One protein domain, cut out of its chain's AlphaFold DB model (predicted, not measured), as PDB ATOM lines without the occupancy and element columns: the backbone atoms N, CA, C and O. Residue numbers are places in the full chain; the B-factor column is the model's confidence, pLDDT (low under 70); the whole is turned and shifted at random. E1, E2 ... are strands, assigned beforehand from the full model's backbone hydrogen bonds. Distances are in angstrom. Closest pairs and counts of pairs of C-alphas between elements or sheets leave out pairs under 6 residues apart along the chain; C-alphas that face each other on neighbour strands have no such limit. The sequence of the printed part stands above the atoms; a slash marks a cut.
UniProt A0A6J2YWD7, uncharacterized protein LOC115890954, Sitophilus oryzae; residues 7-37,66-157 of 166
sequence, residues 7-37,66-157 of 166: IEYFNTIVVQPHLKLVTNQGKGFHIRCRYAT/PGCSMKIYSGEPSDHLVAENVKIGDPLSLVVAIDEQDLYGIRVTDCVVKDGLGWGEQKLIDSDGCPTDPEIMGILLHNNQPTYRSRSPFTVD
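This is residues 7 to 37 and 66 to 157 of the 166 residues of the protein "uncharacterized protein LOC115890954" of Sitophilus oryzae (UniProt A0A6J2YWD7). A twisted sheet, E3 E4 E8 E7, makes one wall, and two hairpins, E1 with E2 and E5 with E6, make a looser second wall partly over one of its faces. E1 comes near E3, and the gap widens toward E6, on the side where the long link of residues 124 to 140 runs. The printed part has 123 residues with eight named strands, E1 to E8 along the chain, no named helix, and the four-stranded sheet antiparallel throughout. The class is all strand, though strands hold 51 of the 123 residues; the whole is compact, radius of gyration of the C-alphas 14.8 A, spanning 48 by 30 by 26 A.

E1, residues 7 to 15, begins at C-alpha 7 (111.394, 145.062, 122.921) and is 26.2 A long. E2, residues 27 to 35, measures 25.6 A. E3 is residues 68 to 74, 20.2 A, and E4 residues 91 to 98, 23.6 A. E5, residues 112 to 114, E6, residues 121 to 123, and E7, residues 141 to 144, are short. E8, residues 148 to 155, 23.5 A, ends at C-alpha 155 (101.450, 120.745, 120.332).

In the twisted sheet, edge strand E3 and inner strand E4 form a hairpin, N 71 to O 95 2.8 A. E4 pairs with E8, N 94 to O 152 2.9 A. E8 and edge strand E7 form a hairpin, N 141 to O 151 2.8 A. E1 and E2 form an antiparallel hairpin at 164 degrees, N 11 to O 31 2.9 A; E1 is near E3. The closest C-alphas of E2 and E5 are Ile 31 and Val 113, 5.1 A. E5 and E6 form a hairpin, N 113 to O 122 2.9 A. E6 and E8 are apart.

The C-alphas farthest apart, Leu 21 and Leu 103, are 48.4 A apart. Residues 38 to 65 are not printed; C-alphas 37 and 66 are 11.5 A apart across the cut. The links E1 to E2, E3 to E4, E4 to E5 and E6 to E7 are long. The mean pLDDT of the printed part is 72.4; 42 residues are under 70, among them 15 to 30.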
ATOM      1  N   ILE A   7     112.799 145.025 122.514       70.50
ATOM      2  CA  ILE A   7     111.394 145.062 122.921       70.50
ATOM      3  C   ILE A   7     111.055 143.717 123.568       70.50
ATOM      4  O   ILE A   7     111.315 142.665 122.987       70.50
ATOM      5  N   GLU A   8     110.473 143.722 124.763       68.94
ATOM      6  CA  GLU A   8     110.022 142.503 125.440       68.94
ATOM      7  C   GLU A   8     108.495 142.414 125.415       68.94
ATOM      8  O   GLU A   8     107.799 143.344 125.819       68.94
ATOM      9  N   TYR A   9     107.970 141.273 124.966       73.81
ATOM     10  CA  TYR A   9     106.546 140.958 125.050       73.81
ATOM     11  C   TYR A   9     106.334 139.785 125.995       73.81
ATOM     12  O   TYR A   9     107.075 138.798 125.956       73.81
ATOM     13  N   PHE A  10     105.287 139.883 126.811       75.00
ATOM     14  CA  PHE A  10     104.885 138.850 127.753       75.00
ATOM     15  C   PHE A  10     103.446 138.398 127.491       75.00
ATOM     16  O   PHE A  10     102.567 139.209 127.208       75.00
ATOM     17  N   ASN A  11     103.196 137.097 127.602       60.53
ATOM     18  CA  ASN A  11     101.853 136.524 127.618       60.53
ATOM     19  C   ASN A  11     101.788 135.448 128.706       60.53
ATOM     20  O   ASN A  11     102.745 134.702 128.884       60.53
ATOM     21  N   THR A  12     100.679 135.369 129.438       69.56
ATOM     22  CA  THR A  12     100.474 134.325 130.445       69.56
ATOM     23  C   THR A  12      99.348 133.405 130.001       69.56
ATOM     24  O   THR A  12      98.194 133.819 129.961       69.56
ATOM     25  N   ILE A  13      99.678 132.156 129.687       72.69
ATOM     26  CA  ILE A  13      98.701 131.103 129.401       72.69
ATOM     27  C   ILE A  13      98.362 130.414 130.717       72.69
ATOM     28  O   ILE A  13      99.264 130.072 131.469       72.69
ATOM     29  N   VAL A  14      97.089 130.180 131.017       74.75
ATOM     30  CA  VAL A  14      96.697 129.424 132.213       74.75
ATOM     31  C   VAL A  14      96.011 128.141 131.772       74.75
ATOM     32  O   VAL A  14      94.907 128.162 131.241       74.75
ATOM     33  N   VAL A  15      96.672 127.009 131.998       69.88
ATOM     34  CA  VAL A  15      96.139 125.678 131.720       69.88
ATOM     35  C   VAL A  15      95.402 125.183 132.953       69.88
ATOM     36  O   VAL A  15      96.008 124.863 133.979       69.88
ATOM     37  N   GLN A  16      94.076 125.114 132.852       58.41
ATOM     38  CA  GLN A  16      93.228 124.548 133.894       58.41
ATOM     39  C   GLN A  16      92.765 123.140 133.503       58.41
ATOM     40  O   GLN A  16      92.141 122.969 132.456       58.41
ATOM     41  N   PRO A  17      92.979 122.127 134.360       59.09
ATOM     42  CA  PRO A  17      92.465 120.785 134.102       59.09
ATOM     43  C   PRO A  17      90.928 120.719 134.155       59.09
ATOM     44  O   PRO A  17      90.332 119.801 133.594       59.09
ATOM     45  N   HIS A  18      90.267 121.691 134.799       59.75
ATOM     46  CA  HIS A  18      88.812 121.723 134.944       59.75
ATOM     47  C   HIS A  18      88.234 123.139 134.754       59.75
ATOM     48  O   HIS A  18      88.591 124.055 135.486       59.75
ATOM     49  N   LEU A  19      87.268 123.308 133.836       52.09
ATOM     50  CA  LEU A  19      86.725 124.615 133.391       52.09
ATOM     51  C   LEU A  19      85.944 125.429 134.452       52.09
ATOM     52  O   LEU A  19      85.558 126.563 134.187       52.09
ATOM     53  N   LYS A  20      85.627 124.851 135.617       46.22
ATOM     54  CA  LYS A  20      84.774 125.485 136.654       46.22
ATOM     55  C   LYS A  20      85.354 125.477 138.067       46.22
ATOM     56  O   LYS A  20      84.737 126.030 138.972       46.22
ATOM     57  N   LEU A  21      86.497 124.827 138.275       45.91
ATOM     58  CA  LEU A  21      87.153 124.789 139.579       45.91
ATOM     59  C   LEU A  21      88.622 125.129 139.392       45.91
ATOM     60  O   LEU A  21      89.352 124.388 138.737       45.91
ATOM     61  N   VAL A  22      89.047 126.225 140.018       55.72
ATOM     62  CA  VAL A  22      90.465 126.538 140.170       55.72
ATOM     63  C   VAL A  22      91.028 125.547 141.182       55.72
ATOM     64  O   VAL A  22      90.751 125.639 142.376       55.72
ATOM     65  N   THR A  23      91.763 124.555 140.693       59.00
ATOM     66  CA  THR A  23      92.493 123.603 141.532       59.00
ATOM     67  C   THR A  23      93.963 124.007 141.598       59.00
ATOM     68  O   THR A  23      94.480 124.681 140.708       59.00
ATOM     69  N   ASN A  24      94.675 123.540 142.620       53.53
ATOM     70  CA  ASN A  24      96.132 123.682 142.735       53.53
ATOM     71  C   ASN A  24      96.923 122.877 141.679       53.53
ATOM     72  O   ASN A  24      98.145 122.827 141.747       53.53
ATOM     73  N   GLN A  25      96.235 122.231 140.730       55.59
ATOM     74  CA  GLN A  25      96.830 121.535 139.588       55.59
ATOM     75  C   GLN A  25      96.848 122.389 138.311       55.59
ATOM     76  O   GLN A  25      97.403 121.954 137.303       55.59
ATOM     77  N   GLY A  26      96.224 123.574 138.324       57.41
ATOM     78  CA  GLY A  26      96.333 124.520 137.216       57.41
ATOM     79  C   GLY A  26      97.775 124.994 137.048       57.41
ATOM     80  O   GLY A  26      98.422 125.356 138.029       57.41
ATOM     81  N   LYS A  27      98.277 124.992 135.812       63.12
ATOM     82  CA  LYS A  27      99.629 125.458 135.481       63.12
ATOM     83  C   LYS A  27      99.532 126.770 134.716       63.12
ATOM     84  O   LYS A  27      98.839 126.844 133.706       63.12
ATOM     85  N   GLY A  28     100.188 127.816 135.207       62.91
ATOM     86  CA  GLY A  28     100.414 129.026 134.419       62.91
ATOM     87  C   GLY A  28     101.617 128.814 133.511       62.91
ATOM     88  O   GLY A  28     102.496 128.050 133.854       62.91
ATOM     89  N   PHE A  29     101.696 129.483 132.375       64.56
ATOM     90  CA  PHE A  29     102.897 129.554 131.564       64.56
ATOM     91  C   PHE A  29     103.138 131.012 131.229       64.56
ATOM     92  O   PHE A  29     102.295 131.646 130.603       64.56
ATOM     93  N   HIS A  30     104.269 131.554 131.664       57.03
ATOM     94  CA  HIS A  30     104.623 132.947 131.421       57.03
ATOM     95  C   HIS A  30     105.611 133.019 130.260       57.03
ATOM     96  O   HIS A  30     106.814 132.813 130.409       57.03
ATOM     97  N   ILE A  31     105.088 133.271 129.072       70.62
ATOM     98  CA  ILE A  31     105.866 133.386 127.847       70.62
ATOM     99  C   ILE A  31     106.494 134.773 127.823       70.62
ATOM    100  O   ILE A  31     105.777 135.766 127.925       70.62
ATOM    101  N   ARG A  32     107.819 134.841 127.653       73.81
ATOM    102  CA  ARG A  32     108.561 136.091 127.453       73.81
ATOM    103  C   ARG A  32     109.391 135.989 126.181       73.81
ATOM    104  O   ARG A  32     110.352 135.226 126.140       73.81
ATOM    105  N   CYS A  33     109.057 136.802 125.188       60.44
ATOM    106  CA  CYS A  33     109.824 136.922 123.953       60.44
ATOM    107  C   CYS A  33     110.561 138.259 123.959       60.44
ATOM    108  O   CYS A  33     109.932 139.312 124.085       60.44
ATOM    109  N   ARG A  34     111.889 138.215 123.827       62.62
ATOM    110  CA  ARG A  34     112.731 139.406 123.704       62.62
ATOM    111  C   ARG A  34     113.143 139.580 122.250       62.62
ATOM    112  O   ARG A  34     113.768 138.703 121.669       62.62
ATOM    113  N   TYR A  35     112.822 140.735 121.696       57.94
ATOM    114  CA  TYR A  35     113.158 141.125 120.338       57.94
ATOM    115  C   TYR A  35     114.316 142.108 120.401       57.94
ATOM    116  O   TYR A  35     114.116 143.271 120.730       57.94
ATOM    117  N   ALA A  36     115.532 141.654 120.109       58.56
ATOM    118  CA  ALA A  36     116.659 142.560 119.932       58.56
ATOM    119  C   ALA A  36     116.618 143.121 118.508       58.56
ATOM    120  O   ALA A  36     116.911 142.414 117.539       58.56
ATOM    121  N   THR A  37     116.269 144.398 118.367       51.66
ATOM    122  CA  THR A  37     116.520 145.098 117.111       51.66
ATOM    123  C   THR A  37     118.032 145.180 116.966       51.66
ATOM    124  O   THR A  37     118.703 145.842 117.756       51.66
ATOM    125  N   PRO A  66     107.901 149.225 112.544       75.75
ATOM    126  CA  PRO A  66     106.551 148.686 112.590       75.75
ATOM    127  C   PRO A  66     106.266 148.080 113.963       75.75
ATOM    128  O   PRO A  66     107.161 147.541 114.621       75.75
ATOM    129  N   GLY A  67     105.006 148.128 114.382       76.19
ATOM    130  CA  GLY A  67     104.531 147.329 115.496       76.19
ATOM    131  C   GLY A  67     104.701 145.842 115.195       76.19
ATOM    132  O   GLY A  67     104.555 145.392 114.060       76.19
ATOM    133  N   CYS A  68     105.037 145.072 116.226       75.62
ATOM    134  CA  CYS A  68     105.093 143.617 116.175       75.62
ATOM    135  C   CYS A  68     103.988 143.045 117.065       75.62
ATOM    136  O   CYS A  68     103.711 143.554 118.153       75.62
ATOM    137  N   SER A  69     103.367 141.961 116.615       79.00
ATOM    138  CA  SER A  69     102.319 141.252 117.336       79.00
ATOM    139  C   SER A  69     102.610 139.758 117.374       79.00
ATOM    140  O   SER A  69     103.093 139.168 116.407       79.00
ATOM    141  N   MET A  70     102.299 139.142 118.512       82.25
ATOM    142  CA  MET A  70     102.422 137.707 118.727       82.25
ATOM    143  C   MET A  70     101.074 137.164 119.191       82.25
ATOM    144  O   MET A  70     100.496 137.669 120.154       82.25
ATOM    145  N   LYS A  71     100.567 136.145 118.501       81.06
ATOM    146  CA  LYS A  71      99.291 135.493 118.807       81.06
ATOM    147  C   LYS A  71      99.449 133.982 118.740       81.06
ATOM    148  O   LYS A  71     100.162 133.465 117.886       81.06
ATOM    149  N   ILE A  72      98.756 133.289 119.634       82.75
ATOM    150  CA  ILE A  72      98.668 131.831 119.642       82.75
ATOM    151  C   ILE A  72      97.228 131.468 119.304       82.75
ATOM    152  O   ILE A  72      96.294 131.971 119.930       82.75
ATOM    153  N   TYR A  73      97.065 130.625 118.295       84.38
ATOM    154  CA  TYR A  73      95.774 130.139 117.829       84.38
ATOM    155  C   TYR A  73      95.587 128.676 118.218       84.38
ATOM    156  O   TYR A  73      96.558 127.921 118.246       84.38
ATOM    157  N   SER A  74      94.347 128.285 118.499       84.19
ATOM    158  CA  SER A  74      93.960 126.883 118.629       84.19
ATOM    159  C   SER A  74      93.742 126.296 117.236       84.19
ATOM    160  O   SER A  74      92.938 126.821 116.469       84.19
ATOM    161  N   GLY A  75      94.486 125.247 116.889       84.25
ATOM    162  CA  GLY A  75      94.474 124.641 115.561       84.25
ATOM    163  C   GLY A  75      95.110 125.526 114.485       84.25
ATOM    164  O   GLY A  75      96.245 125.996 114.627       84.25
ATOM    165  N   GLU A  76      94.393 125.716 113.375       84.69
ATOM    166  CA  GLU A  76      94.862 126.495 112.230       84.69
ATOM    167  C   GLU A  76      94.551 127.991 112.436       84.69
ATOM    168  O   GLU A  76      93.430 128.370 112.780       84.69
ATOM    169  N   PRO A  77      95.507 128.901 112.192       80.94
ATOM    170  CA  PRO A  77      95.296 130.328 112.390       80.94
ATOM    171  C   PRO A  77      94.270 130.959 111.434       80.94
ATOM    172  O   PRO A  77      93.913 132.117 111.650       80.94
ATOM    173  N   SER A  78      93.819 130.251 110.389       82.75
ATOM    174  CA  SER A  78      92.698 130.671 109.532       82.75
ATOM    175  C   SER A  78      91.382 130.759 110.291       82.75
ATOM    176  O   SER A  78      90.520 131.557 109.937       82.75
ATOM    177  N   ASP A  79      91.243 129.967 111.352       82.25
ATOM    178  CA  ASP A  79      90.000 129.878 112.114       82.25
ATOM    179  C   ASP A  79      89.874 131.047 113.100       82.25
ATOM    180  O   ASP A  79      88.831 131.248 113.716       82.25
ATOM    181  N   HIS A  80      90.943 131.843 113.242       80.94
ATOM    182  CA  HIS A  80      91.031 133.016 114.109       80.94
ATOM    183  C   HIS A  80      90.658 132.754 115.582       80.94
ATOM    184  O   HIS A  80      90.399 133.693 116.336       80.94
ATOM    185  N   LEU A  81      90.704 131.492 116.017       80.56
ATOM    186  CA  LEU A  81      90.429 131.078 117.388       80.56
ATOM    187  C   LEU A  81      91.666 131.298 118.255       80.56
ATOM    188  O   LEU A  81      92.603 130.502 118.229       80.56
ATOM    189  N   VAL A  82      91.691 132.397 119.007       82.31
ATOM    190  CA  VAL A  82      92.780 132.673 119.951       82.31
ATOM    191  C   VAL A  82      92.747 131.644 121.079       82.31
ATOM    192  O   VAL A  82      91.695 131.338 121.640       82.31
ATOM    193  N   ALA A  83      93.913 131.089 121.392       76.56
ATOM    194  CA  ALA A  83      94.065 130.097 122.440       76.56
ATOM    195  C   ALA A  83      93.944 130.749 123.828       76.56
ATOM    196  O   ALA A  83      94.827 131.498 124.240       76.56
ATOM    197  N   GLU A  84      92.863 130.447 124.552       73.06
ATOM    198  CA  GLU A  84      92.658 130.904 125.938       73.06
ATOM    199  C   GLU A  84      92.800 129.765 126.959       73.06
ATOM    200  O   GLU A  84      93.516 129.907 127.944       73.06
ATOM    201  N   ASN A  85      92.146 128.621 126.715       66.00
ATOM    202  CA  ASN A  85      92.111 127.470 127.624       66.00
ATOM    203  C   ASN A  85      92.514 126.190 126.885       66.00
ATOM    204  O   ASN A  85      91.661 125.471 126.365       66.00
ATOM    205  N   VAL A  86      93.816 125.929 126.831       70.50
ATOM    206  CA  VAL A  86      94.394 124.812 126.070       70.50
ATOM    207  C   VAL A  86      94.662 123.609 126.967       70.50
ATOM    208  O   VAL A  86      95.030 123.762 128.133       70.50
ATOM    209  N   LYS A  87      94.461 122.406 126.435       71.00
ATOM    210  CA  LYS A  87      94.722 121.126 127.100       71.00
ATOM    211  C   LYS A  87      95.970 120.470 126.525       71.00
ATOM    212  O   LYS A  87      96.388 120.769 125.413       71.00
ATOM    213  N   ILE A  88      96.554 119.549 127.292       73.25
ATOM    214  CA  ILE A  88      97.660 118.711 126.815       73.25
ATOM    215  C   ILE A  88      97.182 117.924 125.590       73.25
ATOM    216  O   ILE A  88      96.115 117.310 125.627       73.25
ATOM    217  N   GLY A  89      97.982 117.958 124.528       72.88
ATOM    218  CA  GLY A  89      97.683 117.366 123.229       72.88
ATOM    219  C   GLY A  89      96.956 118.293 122.256       72.88
ATOM    220  O   GLY A  89      96.793 117.913 121.098       72.88
ATOM    221  N   ASP A  90      96.537 119.495 122.673       79.12
ATOM    222  CA  ASP A  90      95.876 120.420 121.753       79.12
ATOM    223  C   ASP A  90      96.884 120.949 120.714       79.12
ATOM    224  O   ASP A  90      97.976 121.403 121.085       79.12
ATOM    225  N   PRO A  91      96.534 120.923 119.416       81.56
ATOM    226  CA  PRO A  91      97.354 121.527 118.380       81.56
ATOM    227  C   PRO A  91      97.211 123.046 118.450       81.56
ATOM    228  O   PRO A  91      96.101 123.576 118.408       81.56
ATOM    229  N   LEU A  92      98.327 123.759 118.515       83.88
ATOM    230  CA  LEU A  92      98.387 125.214 118.543       83.88
ATOM    231  C   LEU A  92      99.216 125.747 117.378       83.88
ATOM    232  O   LEU A  92     100.065 125.063 116.810       83.88
ATOM    233  N   SER A  93      98.983 127.007 117.027       82.12
ATOM    234  CA  SER A  93      99.781 127.724 116.035       82.12
ATOM    235  C   SER A  93     100.284 129.040 116.607       82.12
ATOM    236  O   SER A  93      99.490 129.931 116.919       82.12
ATOM    237  N   LEU A  94     101.606 129.193 116.690       82.75
ATOM    238  CA  LEU A  94     102.246 130.464 117.000       82.75
ATOM    239  C   LEU A  94     102.298 131.301 115.728       82.75
ATOM    240  O   LEU A  94     102.723 130.829 114.673       82.75
ATOM    241  N   VAL A  95     101.886 132.555 115.839       84.44
ATOM    242  CA  VAL A  95     101.937 133.536 114.767       84.44
ATOM    243  C   VAL A  95     102.614 134.787 115.289       84.44
ATOM    244  O   VAL A  95     102.126 135.411 116.232       84.44
ATOM    245  N   VAL A  96     103.693 135.182 114.624       83.81
ATOM    246  CA  VAL A  96     104.358 136.465 114.839       83.81
ATOM    247  C   VAL A  96     104.247 137.275 113.554       83.81
ATOM    248  O   VAL A  96     104.534 136.761 112.473       83.81
ATOM    249  N   ALA A  97     103.777 138.513 113.654       82.56
ATOM    250  CA  ALA A  97     103.551 139.387 112.510       82.56
ATOM    251  C   ALA A  97     103.961 140.822 112.835       82.56
ATOM    252  O   ALA A  97     103.775 141.271 113.966       82.56
ATOM    253  N   ILE A  98     104.460 141.536 111.831       77.94
ATOM    254  CA  ILE A  98     104.665 142.986 111.894       77.94
ATOM    255  C   ILE A  98     103.562 143.722 111.132       77.94
ATOM    256  O   ILE A  98     102.898 143.126 110.279       77.94
ATOM    257  N   ASP A  99     103.373 145.001 111.451       78.44
ATOM    258  CA  ASP A  99     102.448 145.887 110.740       78.44
ATOM    259  C   ASP A  99     102.728 145.900 109.226       78.44
ATOM    260  O   ASP A  99     103.851 145.648 108.783       78.44
ATOM    261  N   GLU A 100     101.698 146.197 108.430       77.69
ATOM    262  CA  GLU A 100     101.793 146.288 106.968       77.69
ATOM    263  C   GLU A 100     102.807 147.357 106.548       77.69
ATOM    264  O   GLU A 100     102.585 148.551 106.755       77.69
ATOM    265  N   GLN A 101     103.928 146.922 105.967       72.38
ATOM    266  CA  GLN A 101     104.951 147.783 105.377       72.38
ATOM    267  C   GLN A 101     105.960 146.965 104.553       72.38
ATOM    268  O   GLN A 101     106.133 145.765 104.769       72.38
ATOM    269  N   ASP A 102     106.679 147.641 103.653       71.81
ATOM    270  CA  ASP A 102     107.532 146.994 102.643       71.81
ATOM    271  C   ASP A 102     109.047 147.087 102.929       71.81
ATOM    272  O   ASP A 102     109.866 146.648 102.123       71.81
ATOM    273  N   LEU A 103     109.451 147.689 104.051       68.50
ATOM    274  CA  LEU A 103     110.842 148.066 104.351       68.50
ATOM    275  C   LEU A 103     111.552 147.116 105.322       68.50
ATOM    276  O   LEU A 103     112.756 146.893 105.206       68.50
ATOM    277  N   TYR A 104     110.821 146.565 106.284       70.62
ATOM    278  CA  TYR A 104     111.324 145.691 107.335       70.62
ATOM    279  C   TYR A 104     110.821 144.263 107.126       70.62
ATOM    280  O   TYR A 104     109.665 144.054 106.770       70.62
ATOM    281  N   GLY A 105     111.685 143.286 107.393       73.06
ATOM    282  CA  GLY A 105     111.315 141.876 107.520       73.06
ATOM    283  C   GLY A 105     111.332 141.430 108.980       73.06
ATOM    284  O   GLY A 105     111.836 142.139 109.852       73.06
ATOM    285  N   ILE A 106     110.818 140.229 109.242       75.62
ATOM    286  CA  ILE A 106     110.812 139.627 110.578       75.62
ATOM    287  C   ILE A 106     111.678 138.365 110.619       75.62
ATOM    288  O   ILE A 106     111.673 137.563 109.687       75.62
ATOM    289  N   ARG A 107     112.408 138.186 111.724       80.31
ATOM    290  CA  ARG A 107     113.078 136.933 112.081       80.31
ATOM    291  C   ARG A 107     112.855 136.656 113.562       80.31
ATOM    292  O   ARG A 107     113.089 137.535 114.386       80.31
ATOM    293  N   VAL A 108     112.412 135.446 113.883       80.19
ATOM    294  CA  VAL A 108     112.114 135.015 115.255       80.19
ATOM    295  C   VAL A 108     113.245 134.112 115.749       80.19
ATOM    296  O   VAL A 108     113.579 133.137 115.084       80.19
ATOM    297  N   THR A 109     113.839 134.446 116.896       84.69
ATOM    298  CA  THR A 109     114.933 133.701 117.543       84.69
ATOM    299  C   THR A 109     114.722 133.685 119.060       84.69
ATOM    300  O   THR A 109     114.008 134.536 119.590       84.69
ATOM    301  N   ASP A 110     115.345 132.737 119.762       82.75
ATOM    302  CA  ASP A 110     115.347 132.624 121.229       82.75
ATOM    303  C   ASP A 110     113.950 132.603 121.882       82.75
ATOM    304  O   ASP A 110     113.686 133.272 122.886       82.75
ATOM    305  N   CYS A 111     113.030 131.798 121.342       79.56
ATOM    306  CA  CYS A 111     111.736 131.578 121.988       79.56
ATOM    307  C   CYS A 111     111.868 130.598 123.157       79.56
ATOM    308  O   CYS A 111     112.291 129.453 122.983       79.56
ATOM    309  N   VAL A 112     111.453 131.045 124.343       80.44
ATOM    310  CA  VAL A 112     111.477 130.266 125.586       80.44
ATOM    311  C   VAL A 112     110.088 130.272 126.211       80.44
ATOM    312  O   VAL A 112     109.463 131.325 126.362       80.44
ATOM    313  N   VAL A 113     109.616 129.094 126.606       76.06
ATOM    314  CA  VAL A 113     108.397 128.935 127.404       76.06
ATOM    315  C   VAL A 113     108.768 128.725 128.862       76.06
ATOM    316  O   VAL A 113     109.734 128.029 129.168       76.06
ATOM    317  N   LYS A 114     108.010 129.343 129.769       75.06
ATOM    318  CA  LYS A 114     108.207 129.207 131.218       75.06
ATOM    319  C   LYS A 114     106.952 128.675 131.867       75.06
ATOM    320  O   LYS A 114     105.864 129.041 131.440       75.06
ATOM    321  N   ASP A 115     107.103 127.909 132.935       65.81
ATOM    322  CA  ASP A 115     106.036 127.259 133.715       65.81
ATOM    323  C   ASP A 115     105.220 128.190 134.637       65.81
ATOM    324  O   ASP A 115     104.530 127.722 135.544       65.81
ATOM    325  N   GLY A 116     105.344 129.513 134.474       59.84
ATOM    326  CA  GLY A 116     104.590 130.528 135.224       59.84
ATOM    327  C   GLY A 116     104.936 130.648 136.715       59.84
ATOM    328  O   GLY A 116     104.675 131.692 137.307       59.84
ATOM    329  N   LEU A 117     105.556 129.630 137.306       60.88
ATOM    330  CA  LEU A 117     106.076 129.624 138.669       60.88
ATOM    331  C   LEU A 117     107.527 130.127 138.703       60.88
ATOM    332  O   LEU A 117     107.986 130.581 139.749       60.88
ATOM    333  N   GLY A 118     108.237 130.051 137.570       59.34
ATOM    334  CA  GLY A 118     109.626 130.483 137.409       59.34
ATOM    335  C   GLY A 118     110.662 129.388 137.681       59.34
ATOM    336  O   GLY A 118     111.822 129.723 137.902       59.34
ATOM    337  N   TRP A 119     110.255 128.117 137.697       63.88
ATOM    338  CA  TRP A 119     111.104 126.986 138.101       63.88
ATOM    339  C   TRP A 119     111.560 126.172 136.888       63.88
ATOM    340  O   TRP A 119     112.642 125.595 136.917       63.88
ATOM    341  N   GLY A 120     110.781 126.191 135.805       66.81
ATOM    342  CA  GLY A 120     111.111 125.560 134.532       66.81
ATOM    343  C   GLY A 120     111.091 126.543 133.364       66.81
ATOM    344  O   GLY A 120     110.114 127.271 133.160       66.81
ATOM    345  N   GLU A 121     112.158 126.525 132.565       75.06
ATOM    346  CA  GLU A 121     112.219 127.163 131.248       75.06
ATOM    347  C   GLU A 121     112.579 126.111 130.200       75.06
ATOM    348  O   GLU A 121     113.549 125.376 130.371       75.06
ATOM    349  N   GLN A 122     111.834 126.067 129.099       75.75
ATOM    350  CA  GLN A 122     112.151 125.227 127.948       75.75
ATOM    351  C   GLN A 122     112.377 126.125 126.738       75.75
ATOM    352  O   GLN A 122     111.521 126.930 126.361       75.75
ATOM    353  N   LYS A 123     113.547 125.996 126.115       79.69
ATOM    354  CA  LYS A 123     113.843 126.678 124.856       79.69
ATOM    355  C   LYS A 123     113.164 125.918 123.719       79.69
ATOM    356  O   LYS A 123     113.368 124.712 123.611       79.69
ATOM    357  N   LEU A 124     112.380 126.622 122.903       82.56
ATOM    358  CA  LEU A 124     111.695 126.073 121.727       82.56
ATOM    359  C   LEU A 124     112.346 126.501 120.409       82.56
ATOM    360  O   LEU A 124     112.323 125.749 119.442       82.56
ATOM    361  N   ILE A 125     112.913 127.709 120.370       84.62
ATOM    362  CA  ILE A 125     113.673 128.221 119.225       84.62
ATOM    363  C   ILE A 125     115.020 128.717 119.737       84.62
ATOM    364  O   ILE A 125     115.082 129.411 120.754       84.62
ATOM    365  N   ASP A 126     116.094 128.352 119.048       83.31
ATOM    366  CA  ASP A 126     117.452 128.769 119.381       83.31
ATOM    367  C   ASP A 126     117.810 130.177 118.883       83.31
ATOM    368  O   ASP A 126     116.987 130.915 118.333       83.31
ATOM    369  N   SER A 127     119.059 130.573 119.121       86.19
ATOM    370  CA  SER A 127     119.596 131.871 118.706       86.19
ATOM    371  C   SER A 127     119.710 132.038 117.192       86.19
ATOM    372  O   SER A 127     119.793 133.165 116.701       86.19
ATOM    373  N   ASP A 128     119.702 130.935 116.448       84.00
ATOM    374  CA  ASP A 128     119.775 130.926 114.991       84.00
ATOM    375  C   ASP A 128     118.379 130.961 114.345       84.00
ATOM    376  O   ASP A 128     118.249 131.286 113.161       84.00
ATOM    377  N   GLY A 129     117.322 130.737 115.136       80.44
ATOM    378  CA  GLY A 129     115.929 130.719 114.686       80.44
ATOM    379  C   GLY A 129     115.432 129.320 114.323       80.44
ATOM    380  O   GLY A 129     114.382 129.187 113.692       80.44
ATOM    381  N   CYS A 130     116.173 128.281 114.703       84.31
ATOM    382  CA  CYS A 130     115.813 126.894 114.463       84.31
ATOM    383  C   CYS A 130     115.020 126.317 115.646       84.31
ATOM    384  O   CYS A 130     115.302 126.655 116.800       84.31
ATOM    385  N   PRO A 131     114.022 125.449 115.390       84.44
ATOM    386  CA  PRO A 131     113.339 124.737 116.459       84.44
ATOM    387  C   PRO A 131     114.328 123.803 117.166       84.44
ATOM    388  O   PRO A 131     115.028 123.027 116.515       84.44
ATOM    389  N   THR A 132     114.386 123.879 118.493       84.50
ATOM    390  CA  THR A 132     115.242 123.010 119.320       84.50
ATOM    391  C   THR A 132     114.699 121.589 119.407       84.50
ATOM    392  O   THR A 132     115.476 120.644 119.514       84.50
ATOM    393  N   ASP A 133     113.375 121.451 119.336       78.56
ATOM    394  CA  ASP A 133     112.662 120.182 119.317       78.56
ATOM    395  C   ASP A 133     111.562 120.214 118.235       78.56
ATOM    396  O   ASP A 133     110.506 120.825 118.449       78.56
ATOM    397  N   PRO A 134     111.798 119.583 117.067       75.62
ATOM    398  CA  PRO A 134     110.836 119.526 115.967       75.62
ATOM    399  C   PRO A 134     109.552 118.747 116.281       75.62
ATOM    400  O   PRO A 134     108.578 118.885 115.540       75.62
ATOM    401  N   GLU A 135     109.552 117.905 117.320       69.50
ATOM    402  CA  GLU A 135     108.384 117.126 117.743       69.50
ATOM    403  C   GLU A 135     107.409 118.003 118.541       69.50
ATOM    404  O   GLU A 135     106.193 117.918 118.362       69.50
ATOM    405  N   ILE A 136     107.950 118.917 119.353       72.25
ATOM    406  CA  ILE A 136     107.168 119.883 120.131       72.25
ATOM    407  C   ILE A 136     106.763 121.083 119.268       72.25
ATOM    408  O   ILE A 136     105.591 121.470 119.260       72.25
ATOM    409  N   MET A 137     107.718 121.685 118.550       78.12
ATOM    410  CA  MET A 137     107.512 122.890 117.744       78.12
ATOM    411  C   MET A 137     108.005 122.685 116.315       78.12
ATOM    412  O   MET A 137     109.189 122.489 116.050       78.12
ATOM    413  N   GLY A 138     107.081 122.810 115.369       76.62
ATOM    414  CA  GLY A 138     107.390 122.759 113.952       76.62
ATOM    415  C   GLY A 138     108.250 123.935 113.487       76.62
ATOM    416  O   GLY A 138     108.388 124.965 114.151       76.62
ATOM    417  N   ILE A 139     108.802 123.793 112.283       77.56
ATOM    418  CA  ILE A 139     109.624 124.820 111.638       77.56
ATOM    419  C   ILE A 139     108.822 126.118 111.473       77.56
ATOM    420  O   ILE A 139     107.654 126.102 111.079       77.56
ATOM    421  N   LEU A 140     109.477 127.253 111.729       78.81
ATOM    422  CA  LEU A 140     108.925 128.572 111.446       78.81
ATOM    423  C   LEU A 140     108.869 128.827 109.936       78.81
ATOM    424  O   LEU A 140     109.876 129.110 109.282       78.81
ATOM    425  N   LEU A 141     107.661 128.780 109.388       80.62
ATOM    426  CA  LEU A 141     107.371 129.152 108.013       80.62
ATOM    427  C   LEU A 141     107.242 130.673 107.918       80.62
ATOM    428  O   LEU A 141     106.455 131.279 108.647       80.62
ATOM    429  N   HIS A 142     108.019 131.278 107.022       74.62
ATOM    430  CA  HIS A 142     108.010 132.716 106.764       74.62
ATOM    431  C   HIS A 142     107.266 132.992 105.457       74.62
ATOM    432  O   HIS A 142     107.653 132.481 104.406       74.62
ATOM    433  N   ASN A 143     106.220 133.817 105.514       71.12
ATOM    434  CA  ASN A 143     105.479 134.241 104.331       71.12
ATOM    435  C   ASN A 143     105.809 135.705 104.002       71.12
ATOM    436  O   ASN A 143     105.528 136.594 104.803       71.12
ATOM    437  N   ASN A 144     106.346 135.950 102.801       57.84
ATOM    438  CA  ASN A 144     106.667 137.287 102.269       57.84
ATOM    439  C   ASN A 144     105.467 137.932 101.541       57.84
ATOM    440  O   ASN A 144     105.578 138.406 100.413       57.84
ATOM    441  N   GLN A 145     104.283 137.884 102.145       55.25
ATOM    442  CA  GLN A 145     103.110 138.647 101.686       55.25
ATOM    443  C   GLN A 145     103.135 140.042 102.356       55.25
ATOM    444  O   GLN A 145     103.975 140.227 103.233       55.25
ATOM    445  N   PRO A 146     102.302 141.039 101.974       53.59
ATOM    446  CA  PRO A 146     102.423 142.432 102.466       53.59
ATOM    447  C   PRO A 146     102.452 142.593 103.999       53.59
ATOM    448  O   PRO A 146     102.862 143.627 104.516       53.59
ATOM    449  N   THR A 147     102.073 141.547 104.736       56.56
ATOM    450  CA  THR A 147     102.431 141.343 106.139       56.56
ATOM    451  C   THR A 147     103.505 140.256 106.255       56.56
ATOM    452  O   THR A 147     103.233 139.070 106.047       56.56
ATOM    453  N   TYR A 148     104.734 140.634 106.623       63.97
ATOM    454  CA  TYR A 148     105.754 139.656 107.006       63.97
ATOM    455  C   TYR A 148     105.269 138.885 108.237       63.97
ATOM    456  O   TYR A 148     105.055 139.459 109.310       63.97
ATOM    457  N   ARG A 149     105.084 137.573 108.071       69.06
ATOM    458  CA  ARG A 149     104.488 136.698 109.085       69.06
ATOM    459  C   ARG A 149     105.293 135.415 109.229       69.06
ATOM    460  O   ARG A 149     105.499 134.704 108.245       69.06
ATOM    461  N   SER A 150     105.675 135.096 110.461       74.94
ATOM    462  CA  SER A 150     106.268 133.813 110.838       74.94
ATOM    463  C   SER A 150     105.220 132.960 111.545       74.94
ATOM    464  O   SER A 150     104.540 133.432 112.461       74.94
ATOM    465  N   ARG A 151     105.079 131.701 111.128       80.38
ATOM    466  CA  ARG A 151     104.156 130.736 111.731       80.38
ATOM    467  C   ARG A 151     104.875 129.439 112.067       80.38
ATOM    468  O   ARG A 151     105.531 128.887 111.192       80.38
ATOM    469  N   SER A 152     104.646 128.889 113.257       76.69
ATOM    470  CA  SER A 152     104.900 127.466 113.507       76.69
ATOM    471  C   SER A 152     103.708 126.779 114.177       76.69
ATOM    472  O   SER A 152     103.073 127.365 115.062       76.69
ATOM    473  N   PRO A 153     103.379 125.543 113.769       78.50
ATOM    474  CA  PRO A 153     102.525 124.671 114.558       78.50
ATOM    475  C   PRO A 153     103.315 124.121 115.752       78.50
ATOM    476  O   PRO A 153     104.511 123.858 115.640       78.50
ATOM    477  N   PHE A 154     102.660 123.934 116.889       76.38
ATOM    478  CA  PHE A 154     103.225 123.256 118.051       76.38
ATOM    479  C   PHE A 154     102.115 122.549 118.822       76.38
ATOM    480  O   PHE A 154     100.969 122.991 118.797       76.38
ATOM    481  N   THR A 155     102.431 121.453 119.496       67.88
ATOM    482  CA  THR A 155     101.450 120.745 120.332       67.88
ATOM    483  C   THR A 155     101.675 121.137 121.780       67.88
ATOM    484  O   THR A 155     102.817 121.317 122.205       67.88
ATOM    485  N   VAL A 156     100.599 121.278 122.557       65.94
ATOM    486  CA  VAL A 156     100.736 121.404 124.012       65.94
ATOM    487  C   VAL A 156     101.256 120.083 124.548       65.94
ATOM    488  O   VAL A 156     100.485 119.170 124.834       65.94
ATOM    489  N   ASP A 157     102.565 119.974 124.683       59.91
ATOM    490  CA  ASP A 157     103.142 118.867 125.413       59.91
ATOM    491  C   ASP A 157     103.053 119.153 126.916       59.91
ATOM    492  O   ASP A 157     103.130 120.303 127.372       59.91
TER     493      ASP A 157